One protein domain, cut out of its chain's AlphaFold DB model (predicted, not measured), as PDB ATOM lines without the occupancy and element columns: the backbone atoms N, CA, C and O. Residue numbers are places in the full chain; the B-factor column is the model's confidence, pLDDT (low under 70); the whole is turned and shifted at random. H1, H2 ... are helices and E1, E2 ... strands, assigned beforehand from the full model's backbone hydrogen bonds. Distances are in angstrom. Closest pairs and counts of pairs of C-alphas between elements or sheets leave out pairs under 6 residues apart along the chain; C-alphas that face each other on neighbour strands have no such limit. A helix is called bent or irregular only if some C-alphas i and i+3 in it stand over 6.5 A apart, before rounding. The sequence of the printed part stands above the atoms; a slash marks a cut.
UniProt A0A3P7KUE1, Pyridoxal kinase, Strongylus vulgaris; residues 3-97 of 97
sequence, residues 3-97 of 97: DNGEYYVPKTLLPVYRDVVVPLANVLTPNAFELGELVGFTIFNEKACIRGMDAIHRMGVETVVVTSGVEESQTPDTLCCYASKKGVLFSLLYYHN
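What this domain is: This is residues 3 to 97 of the 97 residues of the protein "Pyridoxal kinase" of Strongylus vulgaris (UniProt A0A3P7KUE1). A narrow sheet of three strands has H3 packed over one face, making two layers, while H2 packs on H3 and only grazes the sheet. H1, off the sheet, and E3 lie toward opposite ends of the longest axis. The printed part has 95 residues, with H1, H2, H3, E1, E2 and E3 along the chain; the sheet, in the order E1 E2 E3, is antiparallel, and the class is mixed, helices and strands. It is compact, with a radius of gyration of the C-alphas of 12.9 A and spans of 36 by 32 by 20 A.

Where its parts are: H1, residues 11 to 24, begins at C-alpha 11 (-23.594, 69.264, 19.467) and is 20.2 A long; it is irregular, but only just, with C-alphas 12 and 15 7.0 A apart. H2 is residues 32 to 39, and H3 is residues 46 to 58, 18.4 A long. E1 is residues 63 to 66, E2 residues 78 to 85, 23.0 A long, and E3 residues 93 to 96, ending at C-alpha 96 (-50.690, 74.281, -0.214).

How they stand to each other: E1, E2 and E3 form a meander, each strand the antiparallel neighbour of the one before. In the hairpin E1 and E2, N 64 and O 84 are 2.9 A apart; in the hairpin E2 and E3, N 79 and O 95 are 3.2 A apart, both within hydrogen-bond range. H3 lies over E1 and E2 at a height over the sheet of 9.3 A. H2 touches H3, closest at the C-alphas of Val 39 and Gly 52, 6.1 A. H1, with residues 14 to 18 alone, touches H2, about perpendicular at 77 degrees, closest at the C-alphas of Arg 18 and Leu 38, 5.8 A. Each O i to N i+4 pair is within hydrogen-bond range in H2 and H3, but 5 of 10 in H1.

The domain as a whole: The C-alphas farthest apart, of Thr 12 and His 96, are 37.0 A apart. The printed part has no cut; the link E1 to E2 is long, and residues 89 to 97 have pLDDT under 70.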
ATOM      1  N   ASP A   3     -32.521  68.074  12.819       91.88
ATOM      2  CA  ASP A   3     -33.979  68.013  12.711       91.88
ATOM      3  C   ASP A   3     -34.517  66.821  13.524       91.88
ATOM      4  O   ASP A   3     -33.749  65.932  13.896       91.88
ATOM      5  N   ASN A   4     -35.823  66.784  13.804       88.00
ATOM      6  CA  ASN A   4     -36.490  65.693  14.539       88.00
ATOM      7  C   ASN A   4     -35.828  65.325  15.884       88.00
ATOM      8  O   ASN A   4     -35.770  64.160  16.274       88.00
ATOM      9  N   GLY A   5     -35.306  66.322  16.603       87.75
ATOM     10  CA  GLY A   5     -34.647  66.113  17.895       87.75
ATOM     11  C   GLY A   5     -33.188  65.654  17.804       87.75
ATOM     12  O   GLY A   5     -32.528  65.531  18.837       87.75
ATOM     13  N   GLU A   6     -32.662  65.434  16.599       93.56
ATOM     14  CA  GLU A   6     -31.316  64.913  16.377       93.56
ATOM     15  C   GLU A   6     -30.399  65.926  15.697       93.56
ATOM     16  O   GLU A   6     -30.784  66.700  14.823       93.56
ATOM     17  N   TYR A   7     -29.131  65.897  16.092       95.75
ATOM     18  CA  TYR A   7     -28.080  66.723  15.518       95.75
ATOM     19  C   TYR A   7     -27.368  65.984  14.379       95.75
ATOM     20  O   TYR A   7     -26.867  64.881  14.571       95.75
ATOM     21  N   TYR A   8     -27.222  66.634  13.223       95.88
ATOM     22  CA  TYR A   8     -26.426  66.117  12.094       95.88
ATOM     23  C   TYR A   8     -24.943  66.488  12.186       95.88
ATOM     24  O   TYR A   8     -24.113  66.011  11.414       95.88
ATOM     25  N   VAL A   9     -24.607  67.369  13.125       95.50
ATOM     26  CA  VAL A   9     -23.253  67.847  13.408       95.50
ATOM     27  C   VAL A   9     -22.966  67.691  14.901       95.50
ATOM     28  O   VAL A   9     -23.908  67.645  15.688       95.50
ATOM     29  N   PRO A  10     -21.702  67.646  15.352       97.62
ATOM     30  CA  PRO A  10     -21.411  67.566  16.779       97.62
ATOM     31  C   PRO A  10     -22.117  68.675  17.567       97.62
ATOM     32  O   PRO A  10     -21.953  69.860  17.269       97.62
ATOM     33  N   LYS A  11     -22.870  68.303  18.612       95.50
ATOM     34  CA  LYS A  11     -23.594  69.264  19.467       95.50
ATOM     35  C   LYS A  11     -22.663  70.302  20.110       95.50
ATOM     36  O   LYS A  11     -23.083  71.412  20.421       95.50
ATOM     37  N   THR A  12     -21.378  69.977  20.241       97.19
ATOM     38  CA  THR A  12     -20.323  70.894  20.689       97.19
ATOM     39  C   THR A  12     -20.154  72.132  19.800       97.19
ATOM     40  O   THR A  12     -19.553  73.101  20.251       97.19
ATOM     41  N   LEU A  13     -20.702  72.144  18.577       97.50
ATOM     42  CA  LEU A  13     -20.708  73.310  17.688       97.50
ATOM     43  C   LEU A  13     -21.831  74.314  17.985       97.50
ATOM     44  O   LEU A  13     -21.763  75.437  17.488       97.50
ATOM     45  N   LEU A  14     -22.841  73.962  18.792       96.94
ATOM     46  CA  LEU A  14     -23.954  74.867  19.120       96.94
ATOM     47  C   LEU A  14     -23.481  76.248  19.625       96.94
ATOM     48  O   LEU A  14     -23.980  77.247  19.106       96.94
ATOM     49  N   PRO A  15     -22.509  76.360  20.557       97.75
ATOM     50  CA  PRO A  15     -22.007  77.663  20.992       97.75
ATOM     51  C   PRO A  15     -21.393  78.475  19.847       97.75
ATOM     52  O   PRO A  15     -21.575  79.682  19.793       97.75
ATOM     53  N   VAL A  16     -20.729  77.830  18.883       97.88
ATOM     54  CA  VAL A  16     -20.164  78.524  17.714       97.88
ATOM     55  C   VAL A  16     -21.280  79.084  16.833       97.88
ATOM     56  O   VAL A  16     -21.225  80.249  16.441       97.88
ATOM     57  N   TYR A  17     -22.327  78.300  16.559       97.00
ATOM     58  CA  TYR A  17     -23.482  78.802  15.811       97.00
ATOM     59  C   TYR A  17     -24.152  79.975  16.532       97.00
ATOM     60  O   TYR A  17     -24.343  81.029  15.932       97.00
ATOM     61  N   ARG A  18     -24.462  79.814  17.820       97.44
ATOM     62  CA  ARG A  18     -25.198  80.803  18.616       97.44
ATOM     63  C   ARG A  18     -24.401  82.083  18.866       97.44
ATOM     64  O   ARG A  18     -24.947  83.167  18.708       97.44
ATOM     65  N   ASP A  19     -23.139  81.959  19.262       96.69
ATOM     66  CA  ASP A  19     -22.359  83.082  19.797       96.69
ATOM     67  C   ASP A  19     -21.485  83.757  18.730       96.69
ATOM     68  O   ASP A  19     -21.071  84.899  18.916       96.69
ATOM     69  N   VAL A  20     -21.214  83.078  17.605       96.69
ATOM     70  CA  VAL A  20     -20.359  83.602  16.525       96.69
ATOM     71  C   VAL A  20     -21.127  83.760  15.219       96.69
ATOM     72  O   VAL A  20     -21.112  84.839  14.639       96.69
ATOM     73  N   VAL A  21     -21.804  82.715  14.737       96.88
ATOM     74  CA  VAL A  21     -22.421  82.740  13.395       96.88
ATOM     75  C   VAL A  21     -23.692  83.587  13.369       96.88
ATOM     76  O   VAL A  21     -23.826  84.458  12.512       96.88
ATOM     77  N   VAL A  22     -24.621  83.361  14.304       97.88
ATOM     78  CA  VAL A  22     -25.914  84.063  14.340       97.88
ATOM     79  C   VAL A  22     -25.751  85.587  14.444       97.88
ATOM     80  O   VAL A  22     -26.387  86.276  13.650       97.88
ATOM     81  N   PRO A  23     -24.886  86.152  15.313       96.50
ATOM     82  CA  PRO A  23     -24.710  87.605  15.398       96.50
ATOM     83  C   PRO A  23     -24.164  88.261  14.121       96.50
ATOM     84  O   PRO A  23     -24.318  89.467  13.942       96.50
ATOM     85  N   LEU A  24     -23.524  87.488  13.236       97.38
ATOM     86  CA  LEU A  24     -22.985  87.971  11.962       97.38
ATOM     87  C   LEU A  24     -23.995  87.879  10.808       97.38
ATOM     88  O   LEU A  24     -23.743  88.419   9.732       97.38
ATOM     89  N   ALA A  25     -25.120  87.184  10.993       97.44
ATOM     90  CA  ALA A  25     -26.070  86.918   9.924       97.44
ATOM     91  C   ALA A  25     -27.029  88.099   9.692       97.44
ATOM     92  O   ALA A  25     -27.749  88.526  10.593       97.44
ATOM     93  N   ASN A  26     -27.128  88.577   8.447       97.06
ATOM     94  CA  ASN A  26     -28.208  89.487   8.041       97.06
ATOM     95  C   ASN A  26     -29.550  88.751   7.892       97.06
ATOM     96  O   ASN A  26     -30.606  89.299   8.214       97.06
ATOM     97  N   VAL A  27     -29.492  87.507   7.407       97.56
ATOM     98  CA  VAL A  27     -30.637  86.618   7.197       97.56
ATOM     99  C   VAL A  27     -30.339  85.270   7.846       97.56
ATOM    100  O   VAL A  27     -29.271  84.708   7.609       97.56
ATOM    101  N   LEU A  28     -31.274  84.743   8.636       98.25
ATOM    102  CA  LEU A  28     -31.183  83.413   9.241       98.25
ATOM    103  C   LEU A  28     -32.405  82.573   8.855       98.25
ATOM    104  O   LEU A  28     -33.535  83.040   8.975       98.25
ATOM    105  N   THR A  29     -32.186  81.330   8.422       97.44
ATOM    106  CA  THR A  29     -33.255  80.446   7.926       97.44
ATOM    107  C   THR A  29     -33.322  79.107   8.677       97.44
ATOM    108  O   THR A  29     -33.045  78.071   8.070       97.44
ATOM    109  N   PRO A  30     -33.587  79.092   9.998       97.88
ATOM    110  CA  PRO A  30     -33.606  77.846  10.759       97.88
ATOM    111  C   PRO A  30     -34.901  77.058  10.502       97.88
ATOM    112  O   PRO A  30     -35.937  77.646  10.195       97.88
ATOM    113  N   ASN A  31     -34.898  75.746  10.721       97.06
ATOM    114  CA  ASN A  31     -36.149  75.034  11.025       97.06
ATOM    115  C   ASN A  31     -36.541  75.231  12.514       97.06
ATOM    116  O   ASN A  31     -35.806  75.847  13.292       97.06
ATOM    117  N   ALA A  32     -37.704  74.729  12.936       96.75
ATOM    118  CA  ALA A  32     -38.188  74.877  14.312       96.75
ATOM    119  C   ALA A  32     -37.272  74.223  15.365       96.75
ATOM    120  O   ALA A  32     -37.078  74.791  16.444       96.75
ATOM    121  N   PHE A  33     -36.671  73.070  15.054       97.56
ATOM    122  CA  PHE A  33     -35.711  72.404  15.937       97.56
ATOM    123  C   PHE A  33     -34.450  73.257  16.127       97.56
ATOM    124  O   PHE A  33     -34.047  73.541  17.255       97.56
ATOM    125  N   GLU A  34     -33.861  73.734  15.032       98.31
ATOM    126  CA  GLU A  34     -32.662  74.574  15.049       98.31
ATOM    127  C   GLU A  34     -32.908  75.895  15.773       98.31
ATOM    128  O   GLU A  34     -32.090  76.308  16.596       98.31
ATOM    129  N   LEU A  35     -34.055  76.535  15.516       98.31
ATOM    130  CA  LEU A  35     -34.467  77.729  16.244       98.31
ATOM    131  C   LEU A  35     -34.532  77.434  17.743       98.31
ATOM    132  O   LEU A  35     -33.992  78.209  18.531       98.31
ATOM    133  N   GLY A  36     -35.136  76.308  18.127       98.12
ATOM    134  CA  GLY A  36     -35.269  75.894  19.518       98.12
ATOM    135  C   GLY A  36     -33.932  75.707  20.234       98.12
ATOM    136  O   GLY A  36     -33.761  76.193  21.355       98.12
ATOM    137  N   GLU A  37     -32.952  75.089  19.573       98.12
ATOM    138  CA  GLU A  37     -31.599  74.935  20.118       98.12
ATOM    139  C   GLU A  37     -30.880  76.284  20.275       98.12
ATOM    140  O   GLU A  37     -30.180  76.500  21.267       98.12
ATOM    141  N   LEU A  38     -31.075  77.221  19.339       98.31
ATOM    142  CA  LEU A  38     -30.470  78.556  19.408       98.31
ATOM    143  C   LEU A  38     -31.049  79.412  20.545       98.31
ATOM    144  O   LEU A  38     -30.305  80.160  21.181       98.31
ATOM    145  N   VAL A  39     -32.356  79.307  20.809       97.94
ATOM    146  CA  VAL A  39     -33.062  80.144  21.801       97.94
ATOM    147  C   VAL A  39     -33.253  79.464  23.160       97.94
ATOM    148  O   VAL A  39     -33.666  80.117  24.119       97.94
ATOM    149  N   GLY A  40     -32.937  78.171  23.261       97.75
ATOM    150  CA  GLY A  40     -32.969  77.397  24.501       97.75
ATOM    151  C   GLY A  40     -34.366  76.963  24.956       97.75
ATOM    152  O   GLY A  40     -34.553  76.669  26.136       97.75
ATOM    153  N   PHE A  41     -35.355  76.940  24.060       98.00
ATOM    154  CA  PHE A  41     -36.698  76.425  24.345       98.00
ATOM    155  C   PHE A  41     -37.343  75.812  23.100       98.00
ATOM    156  O   PHE A  41     -37.093  76.250  21.986       98.00
ATOM    157  N   THR A  42     -38.224  74.832  23.293       97.44
ATOM    158  CA  THR A  42     -38.902  74.123  22.198       97.44
ATOM    159  C   THR A  42     -39.846  75.029  21.403       97.44
ATOM    160  O   THR A  42     -40.589  75.833  21.975       97.44
ATOM    161  N   ILE A  43     -39.857  74.848  20.081       97.38
ATOM    162  CA  ILE A  43     -40.738  75.545  19.140       97.38
ATOM    163  C   ILE A  43     -41.833  74.580  18.677       97.38
ATOM    164  O   ILE A  43     -41.681  73.895  17.676       97.38
ATOM    165  N   PHE A  44     -42.923  74.502  19.440       94.44
ATOM    166  CA  PHE A  44     -44.042  73.596  19.134       94.44
ATOM    167  C   PHE A  44     -45.190  74.285  18.377       94.44
ATOM    168  O   PHE A  44     -45.871  73.665  17.568       94.44
ATOM    169  N   ASN A  45     -45.392  75.581  18.623       93.94
ATOM    170  CA  ASN A  45     -46.488  76.357  18.049       93.94
ATOM    171  C   ASN A  45     -46.057  77.743  17.579       93.94
ATOM    172  O   ASN A  45     -44.958  78.215  17.887       93.94
ATOM    173  N   GLU A  46     -46.959  78.415  16.865       93.56
ATOM    174  CA  GLU A  46     -46.768  79.763  16.329       93.56
ATOM    175  C   GLU A  46     -46.275  80.754  17.390       93.56
ATOM    176  O   GLU A  46     -45.318  81.494  17.170       93.56
ATOM    177  N   LYS A  47     -46.874  80.742  18.585       93.94
ATOM    178  CA  LYS A  47     -46.492  81.663  19.661       93.94
ATOM    179  C   LYS A  47     -45.046  81.445  20.116       93.94
ATOM    180  O   LYS A  47     -44.326  82.414  20.367       93.94
ATOM    181  N   ALA A  48     -44.618  80.189  20.244       96.56
ATOM    182  CA  ALA A  48     -43.232  79.855  20.551       96.56
ATOM    183  C   ALA A  48     -42.295  80.256  19.402       96.56
ATOM    184  O   ALA A  48     -41.233  80.817  19.669       96.56
ATOM    185  N   CYS A  49     -42.716  80.035  18.154       96.00
ATOM    186  CA  CYS A  49     -41.984  80.414  16.946       96.00
ATOM    187  C   CYS A  49     -41.711  81.924  16.909       96.00
ATOM    188  O   CYS A  49     -40.550  82.332  16.888       96.00
ATOM    189  N   ILE A  50     -42.752  82.754  17.048       94.94
ATOM    190  CA  ILE A  50     -42.642  84.222  17.084       94.94
ATOM    191  C   ILE A  50     -41.700  84.669  18.209       94.94
ATOM    192  O   ILE A  50     -40.783  85.457  17.982       94.94
ATOM    193  N   ARG A  51     -41.848  84.106  19.418       96.31
ATOM    194  CA  ARG A  51     -40.953  84.413  20.548       96.31
ATOM    195  C   ARG A  51     -39.495  84.039  20.257       96.31
ATOM    196  O   ARG A  51     -38.582  84.726  20.723       96.31
ATOM    197  N   GLY A  52     -39.271  82.938  19.540       97.62
ATOM    198  CA  GLY A  52     -37.952  82.502  19.095       97.62
ATOM    199  C   GLY A  52     -37.348  83.475  18.087       97.62
ATOM    200  O   GLY A  52     -36.228  83.941  18.287       97.62
ATOM    201  N   MET A  53     -38.110  83.860  17.063       97.25
ATOM    202  CA  MET A  53     -37.686  84.846  16.061       97.25
ATOM    203  C   MET A  53     -37.336  86.192  16.710       97.25
ATOM    204  O   MET A  53     -36.295  86.771  16.408       97.25
ATOM    205  N   ASP A  54     -38.119  86.640  17.696       96.31
ATOM    206  CA  ASP A  54     -37.809  87.836  18.485       96.31
ATOM    207  C   ASP A  54     -36.482  87.718  19.251       96.31
ATOM    208  O   ASP A  54     -35.745  88.698  19.386       96.31
ATOM    209  N   ALA A  55     -36.159  86.533  19.781       97.31
ATOM    210  CA  ALA A  55     -34.880  86.292  20.445       97.31
ATOM    211  C   ALA A  55     -33.713  86.384  19.458       97.31
ATOM    212  O   ALA A  55     -32.727  87.057  19.752       97.31
ATOM    213  N   ILE A  56     -33.864  85.810  18.267       97.88
ATOM    214  CA  ILE A  56     -32.876  85.907  17.189       97.88
ATOM    215  C   ILE A  56     -32.691  87.363  16.725       97.88
ATOM    216  O   ILE A  56     -31.561  87.822  16.557       97.88
ATOM    217  N   HIS A  57     -33.764  88.151  16.612       97.12
ATOM    218  CA  HIS A  57     -33.657  89.580  16.295       97.12
ATOM    219  C   HIS A  57     -32.897  90.382  17.363       97.12
ATOM    220  O   HIS A  57     -32.166  91.325  17.032       97.12
ATOM    221  N   ARG A  58     -33.031  90.010  18.647       95.44
ATOM    222  CA  ARG A  58     -32.229  90.589  19.742       95.44
ATOM    223  C   ARG A  58     -30.745  90.227  19.640       95.44
ATOM    224  O   ARG A  58     -29.927  90.996  20.130       95.44
ATOM    225  N   MET A  59     -30.400  89.128  18.967       95.56
ATOM    226  CA  MET A  59     -29.011  88.736  18.687       95.56
ATOM    227  C   MET A  59     -28.387  89.492  17.504       95.56
ATOM    228  O   MET A  59     -27.195  89.346  17.262       95.56
ATOM    229  N   GLY A  60     -29.156  90.321  16.789       94.50
ATOM    230  CA  GLY A  60     -28.646  91.200  15.729       94.50
ATOM    231  C   GLY A  60     -29.172  90.891  14.329       94.50
ATOM    232  O   GLY A  60     -29.084  91.759  13.464       94.50
ATOM    233  N   VAL A  61     -29.791  89.725  14.123       97.62
ATOM    234  CA  VAL A  61     -30.282  89.300  12.805       97.62
ATOM    235  C   VAL A  61     -31.446  90.175  12.343       97.62
ATOM    236  O   VAL A  61     -32.416  90.393  13.074       97.62
ATOM    237  N   GLU A  62     -31.374  90.667  11.106       96.06
ATOM    238  CA  GLU A  62     -32.406  91.537  10.540       96.06
ATOM    239  C   GLU A  62     -33.610  90.744  10.029       96.06
ATOM    240  O   GLU A  62     -34.739  91.114  10.336       96.06
ATOM    241  N   THR A  63     -33.387  89.656   9.288       96.75
ATOM    242  CA  THR A  63     -34.457  88.841   8.690       96.75
ATOM    243  C   THR A  63     -34.370  87.400   9.175       96.75
ATOM    244  O   THR A  63     -33.311  86.783   9.090       96.75
ATOM    245  N   VAL A  64     -35.481  86.842   9.649       97.19
ATOM    246  CA  VAL A  64     -35.559  85.438  10.076       97.19
ATOM    247  C   VAL A  64     -36.665  84.745   9.295       97.19
ATOM    248  O   VAL A  64     -37.774  85.266   9.233       97.19
ATOM    249  N   VAL A  65     -36.372  83.580   8.715       96.69
ATOM    250  CA  VAL A  65     -37.364  82.727   8.043       96.69
ATOM    251  C   VAL A  65     -37.322  81.332   8.652       96.69
ATOM    252  O   VAL A  65     -36.405  80.566   8.381       96.69
ATOM    253  N   VAL A  66     -38.314  80.993   9.470       96.25
ATOM    254  CA  VAL A  66     -38.477  79.634   9.985       96.25
ATOM    255  C   VAL A  66     -39.100  78.779   8.893       96.25
ATOM    256  O   VAL A  66     -40.253  78.999   8.513       96.25
ATOM    257  N   THR A  67     -38.320  77.844   8.355       93.56
ATOM    258  CA  THR A  67     -38.659  77.143   7.106       93.56
ATOM    259  C   THR A  67     -39.680  76.024   7.279       93.56
ATOM    260  O   THR A  67     -40.350  75.671   6.316       93.56
ATOM    261  N   SER A  68     -39.755  75.414   8.465       91.06
ATOM    262  CA  SER A  68     -40.600  74.244   8.742       91.06
ATOM    263  C   SER A  68     -40.552  73.853  10.228       91.06
ATOM    264  O   SER A  68     -39.758  74.395  10.997       91.06
ATOM    265  N   GLY A  69     -41.376  72.876  10.624       89.75
ATOM    266  CA  GLY A  69     -41.259  72.142  11.891       89.75
ATOM    267  C   GLY A  69     -42.090  72.686  13.057       89.75
ATOM    268  O   GLY A  69     -41.980  72.181  14.167       89.75
ATOM    269  N   VAL A  70     -42.918  73.711  12.834       92.44
ATOM    270  CA  VAL A  70     -43.872  74.190  13.848       92.44
ATOM    271  C   VAL A  70     -45.097  73.274  13.827       92.44
ATOM    272  O   VAL A  70     -46.059  73.546  13.112       92.44
ATOM    273  N   GLU A  71     -45.025  72.158  14.554       89.19
ATOM    274  CA  GLU A  71     -45.966  71.029  14.453       89.19
ATOM    275  C   GLU A  71     -47.441  71.426  14.591       89.19
ATOM    276  O   GLU A  71     -48.261  71.019  13.772       89.19
ATOM    277  N   GLU A  72     -47.791  72.268  15.570       89.19
ATOM    278  CA  GLU A  72     -49.186  72.693  15.791       89.19
ATOM    279  C   GLU A  72     -49.756  73.504  14.611       89.19
ATOM    280  O   GLU A  72     -50.968  73.664  14.476       89.19
ATOM    281  N   SER A  73     -48.889  74.028  13.747       82.75
ATOM    282  CA  SER A  73     -49.250  74.891  12.621       82.75
ATOM    283  C   SER A  73     -49.203  74.173  11.272       82.75
ATOM    284  O   SER A  73     -49.423  74.806  10.239       82.75
ATOM    285  N   GLN A  74     -48.929  72.867  11.264       79.81
ATOM    286  CA  GLN A  74     -48.904  72.041  10.060       79.81
ATOM    287  C   GLN A  74     -50.182  71.208   9.928       79.81
ATOM    288  O   GLN A  74     -50.728  70.695  10.903       79.81
ATOM    289  N   THR A  75     -50.644  71.032   8.692       80.56
ATOM    290  CA  THR A  75     -51.617  69.996   8.319       80.56
ATOM    291  C   THR A  75     -50.974  69.063   7.287       80.56
ATOM    292  O   THR A  75     -49.945  69.430   6.720       80.56
ATOM    293  N   PRO A  76     -51.544  67.876   7.000       82.19
ATOM    294  CA  PRO A  76     -50.947  66.934   6.045       82.19
ATOM    295  C   PRO A  76     -50.617  67.540   4.671       82.19
ATOM    296  O   PRO A  76     -49.631  67.150   4.054       82.19
ATOM    297  N   ASP A  77     -51.404  68.527   4.232       85.81
ATOM    298  CA  ASP A  77     -51.298  69.146   2.907       85.81
ATOM    299  C   ASP A  77     -50.744  70.583   2.947       85.81
ATOM    300  O   ASP A  77     -50.790  71.295   1.942       85.81
ATOM    301  N   THR A  78     -50.252  71.047   4.104       80.38
ATOM    302  CA  THR A  78     -49.708  72.404   4.247       80.38
ATOM    303  C   THR A  78     -48.322  72.412   4.860       80.38
ATOM    304  O   THR A  78     -48.066  71.821   5.909       80.38
ATOM    305  N   LEU A  79     -47.431  73.177   4.231       81.88
ATOM    306  CA  LEU A  79     -46.195  73.602   4.868       81.88
ATOM    307  C   LEU A  79     -46.389  75.022   5.401       81.88
ATOM    308  O   LEU A  79     -46.679  75.949   4.642       81.88
ATOM    309  N   CYS A  80     -46.230  75.183   6.714       87.19
ATOM    310  CA  CYS A  80     -46.258  76.488   7.357       87.19
ATOM    311  C   CYS A  80     -44.835  77.023   7.542       87.19
ATOM    312  O   CYS A  80     -43.993  76.366   8.161       87.19
ATOM    313  N   CYS A  81     -44.604  78.232   7.030       90.81
ATOM    314  CA  CYS A  81     -43.363  78.981   7.191       90.81
ATOM    315  C   CYS A  81     -43.649  80.320   7.881       90.81
ATOM    316  O   CYS A  81     -44.650  80.986   7.594       90.81
ATOM    317  N   TYR A  82     -42.719  80.762   8.725       92.88
ATOM    318  CA  TYR A  82     -42.795  82.056   9.408       92.88
ATOM    319  C   TYR A  82     -41.656  82.948   8.949       92.88
ATOM    320  O   TYR A  82     -40.519  82.498   8.875       92.88
ATOM    321  N   ALA A  83     -41.932  84.216   8.658       94.75
ATOM    322  CA  ALA A  83     -40.912  85.161   8.222       94.75
ATOM    323  C   ALA A  83     -41.100  86.500   8.924       94.75
ATOM    324  O   ALA A  83     -42.186  87.061   8.891       94.75
ATOM    325  N   SER A  84     -40.045  87.035   9.526       93.50
ATOM    326  CA  SER A  84     -40.090  88.322  10.212       93.50
ATOM    327  C   SER A  84     -38.878  89.164   9.863       93.50
ATOM    328  O   SER A  84     -37.786  88.661   9.576       93.50
ATOM    329  N   LYS A  85     -39.082  90.478   9.909       93.62
ATOM    330  CA  LYS A  85     -38.019  91.464   9.804       93.62
ATOM    331  C   LYS A  85     -37.953  92.239  11.113       93.62
ATOM    332  O   LYS A  85     -38.973  92.539  11.723       93.62
ATOM    333  N   LYS A  86     -36.755  92.597  11.563       88.25
ATOM    334  CA  LYS A  86     -36.571  93.358  12.799       88.25
ATOM    335  C   LYS A  86     -37.427  94.632  12.779       88.25
ATOM    336  O   LYS A  86     -37.303  95.454  11.876       88.25
ATOM    337  N   GLY A  87     -38.293  94.779  13.781       78.00
ATOM    338  CA  GLY A  87     -39.221  95.910  13.903       78.00
ATOM    339  C   GLY A  87     -40.527  95.785  13.106       78.00
ATOM    340  O   GLY A  87     -41.380  96.655  13.247       78.00
ATOM    341  N   VAL A  88     -40.716  94.722  12.311       73.31
ATOM    342  CA  VAL A  88     -41.960  94.436  11.579       73.31
ATOM    343  C   VAL A  88     -42.252  92.934  11.608       73.31
ATOM    344  O   VAL A  88     -41.587  92.135  10.945       73.31
ATOM    345  N   LEU A  89     -43.287  92.543  12.350       58.69
ATOM    346  CA  LEU A  89     -43.788  91.175  12.292       58.69
ATOM    347  C   LEU A  89     -44.616  91.006  11.012       58.69
ATOM    348  O   LEU A  89     -45.660  91.640  10.863       58.69
ATOM    349  N   PHE A  90     -44.158  90.151  10.104       61.47
ATOM    350  CA  PHE A  90     -45.024  89.539   9.102       61.47
ATOM    351  C   PHE A  90     -45.376  88.140   9.619       61.47
ATOM    352  O   PHE A  90     -44.540  87.469  10.218       61.47
ATOM    353  N   SER A  91     -46.618  87.700   9.454       55.41
ATOM    354  CA  SER A  91     -47.000  86.329   9.786       55.41
ATOM    355  C   SER A  91     -47.729  85.708   8.601       55.41
ATOM    356  O   SER A  91     -48.666  86.303   8.072       55.41
ATOM    357  N   LEU A  92     -47.288  84.495   8.262       56.31
ATOM    358  CA  LEU A  92     -47.880  83.498   7.369       56.31
ATOM    359  C   LEU A  92     -47.746  83.693   5.852       56.31
ATOM    360  O   LEU A  92     -48.461  84.453   5.208       56.31
ATOM    361  N   LEU A  93     -46.889  82.845   5.277       54.16
ATOM    362  CA  LEU A  93     -47.062  82.303   3.933       54.16
ATOM    363  C   LEU A  93     -47.561  80.863   4.096       54.16
ATOM    364  O   LEU A  93     -46.828  80.007   4.589       54.16
ATOM    365  N   TYR A  94     -48.808  80.608   3.705       55.31
ATOM    366  CA  TYR A  94     -49.314  79.249   3.545       55.31
ATOM    367  C   TYR A  94     -48.939  78.751   2.155       55.31
ATOM    368  O   TYR A  94     -49.283  79.390   1.159       55.31
ATOM    369  N   TYR A  95     -48.264  77.608   2.089       51.62
ATOM    370  CA  TYR A  95     -48.104  76.875   0.843       51.62
ATOM    371  C   TYR A  95     -48.940  75.596   0.921       51.62
ATOM    372  O   TYR A  95     -48.690  74.732   1.764       51.62
ATOM    373  N   HIS A  96     -49.960  75.515   0.067       51.06
ATOM    374  CA  HIS A  96     -50.690  74.281  -0.214       51.06
ATOM    375  C   HIS A  96     -49.975  73.556  -1.358       51.06
ATOM    376  O   HIS A  96     -49.660  74.194  -2.365       51.06
ATOM    377  N   ASN A  97     -49.705  72.259  -1.183       51.16
ATOM    378  CA  ASN A  97     -49.246  71.400  -2.283       51.16
ATOM    379  C   ASN A  97     -50.380  71.082  -3.261       51.16
ATOM    380  O   ASN A  97     -51.543  70.976  -2.807       51.16
TER     381      ASN A  97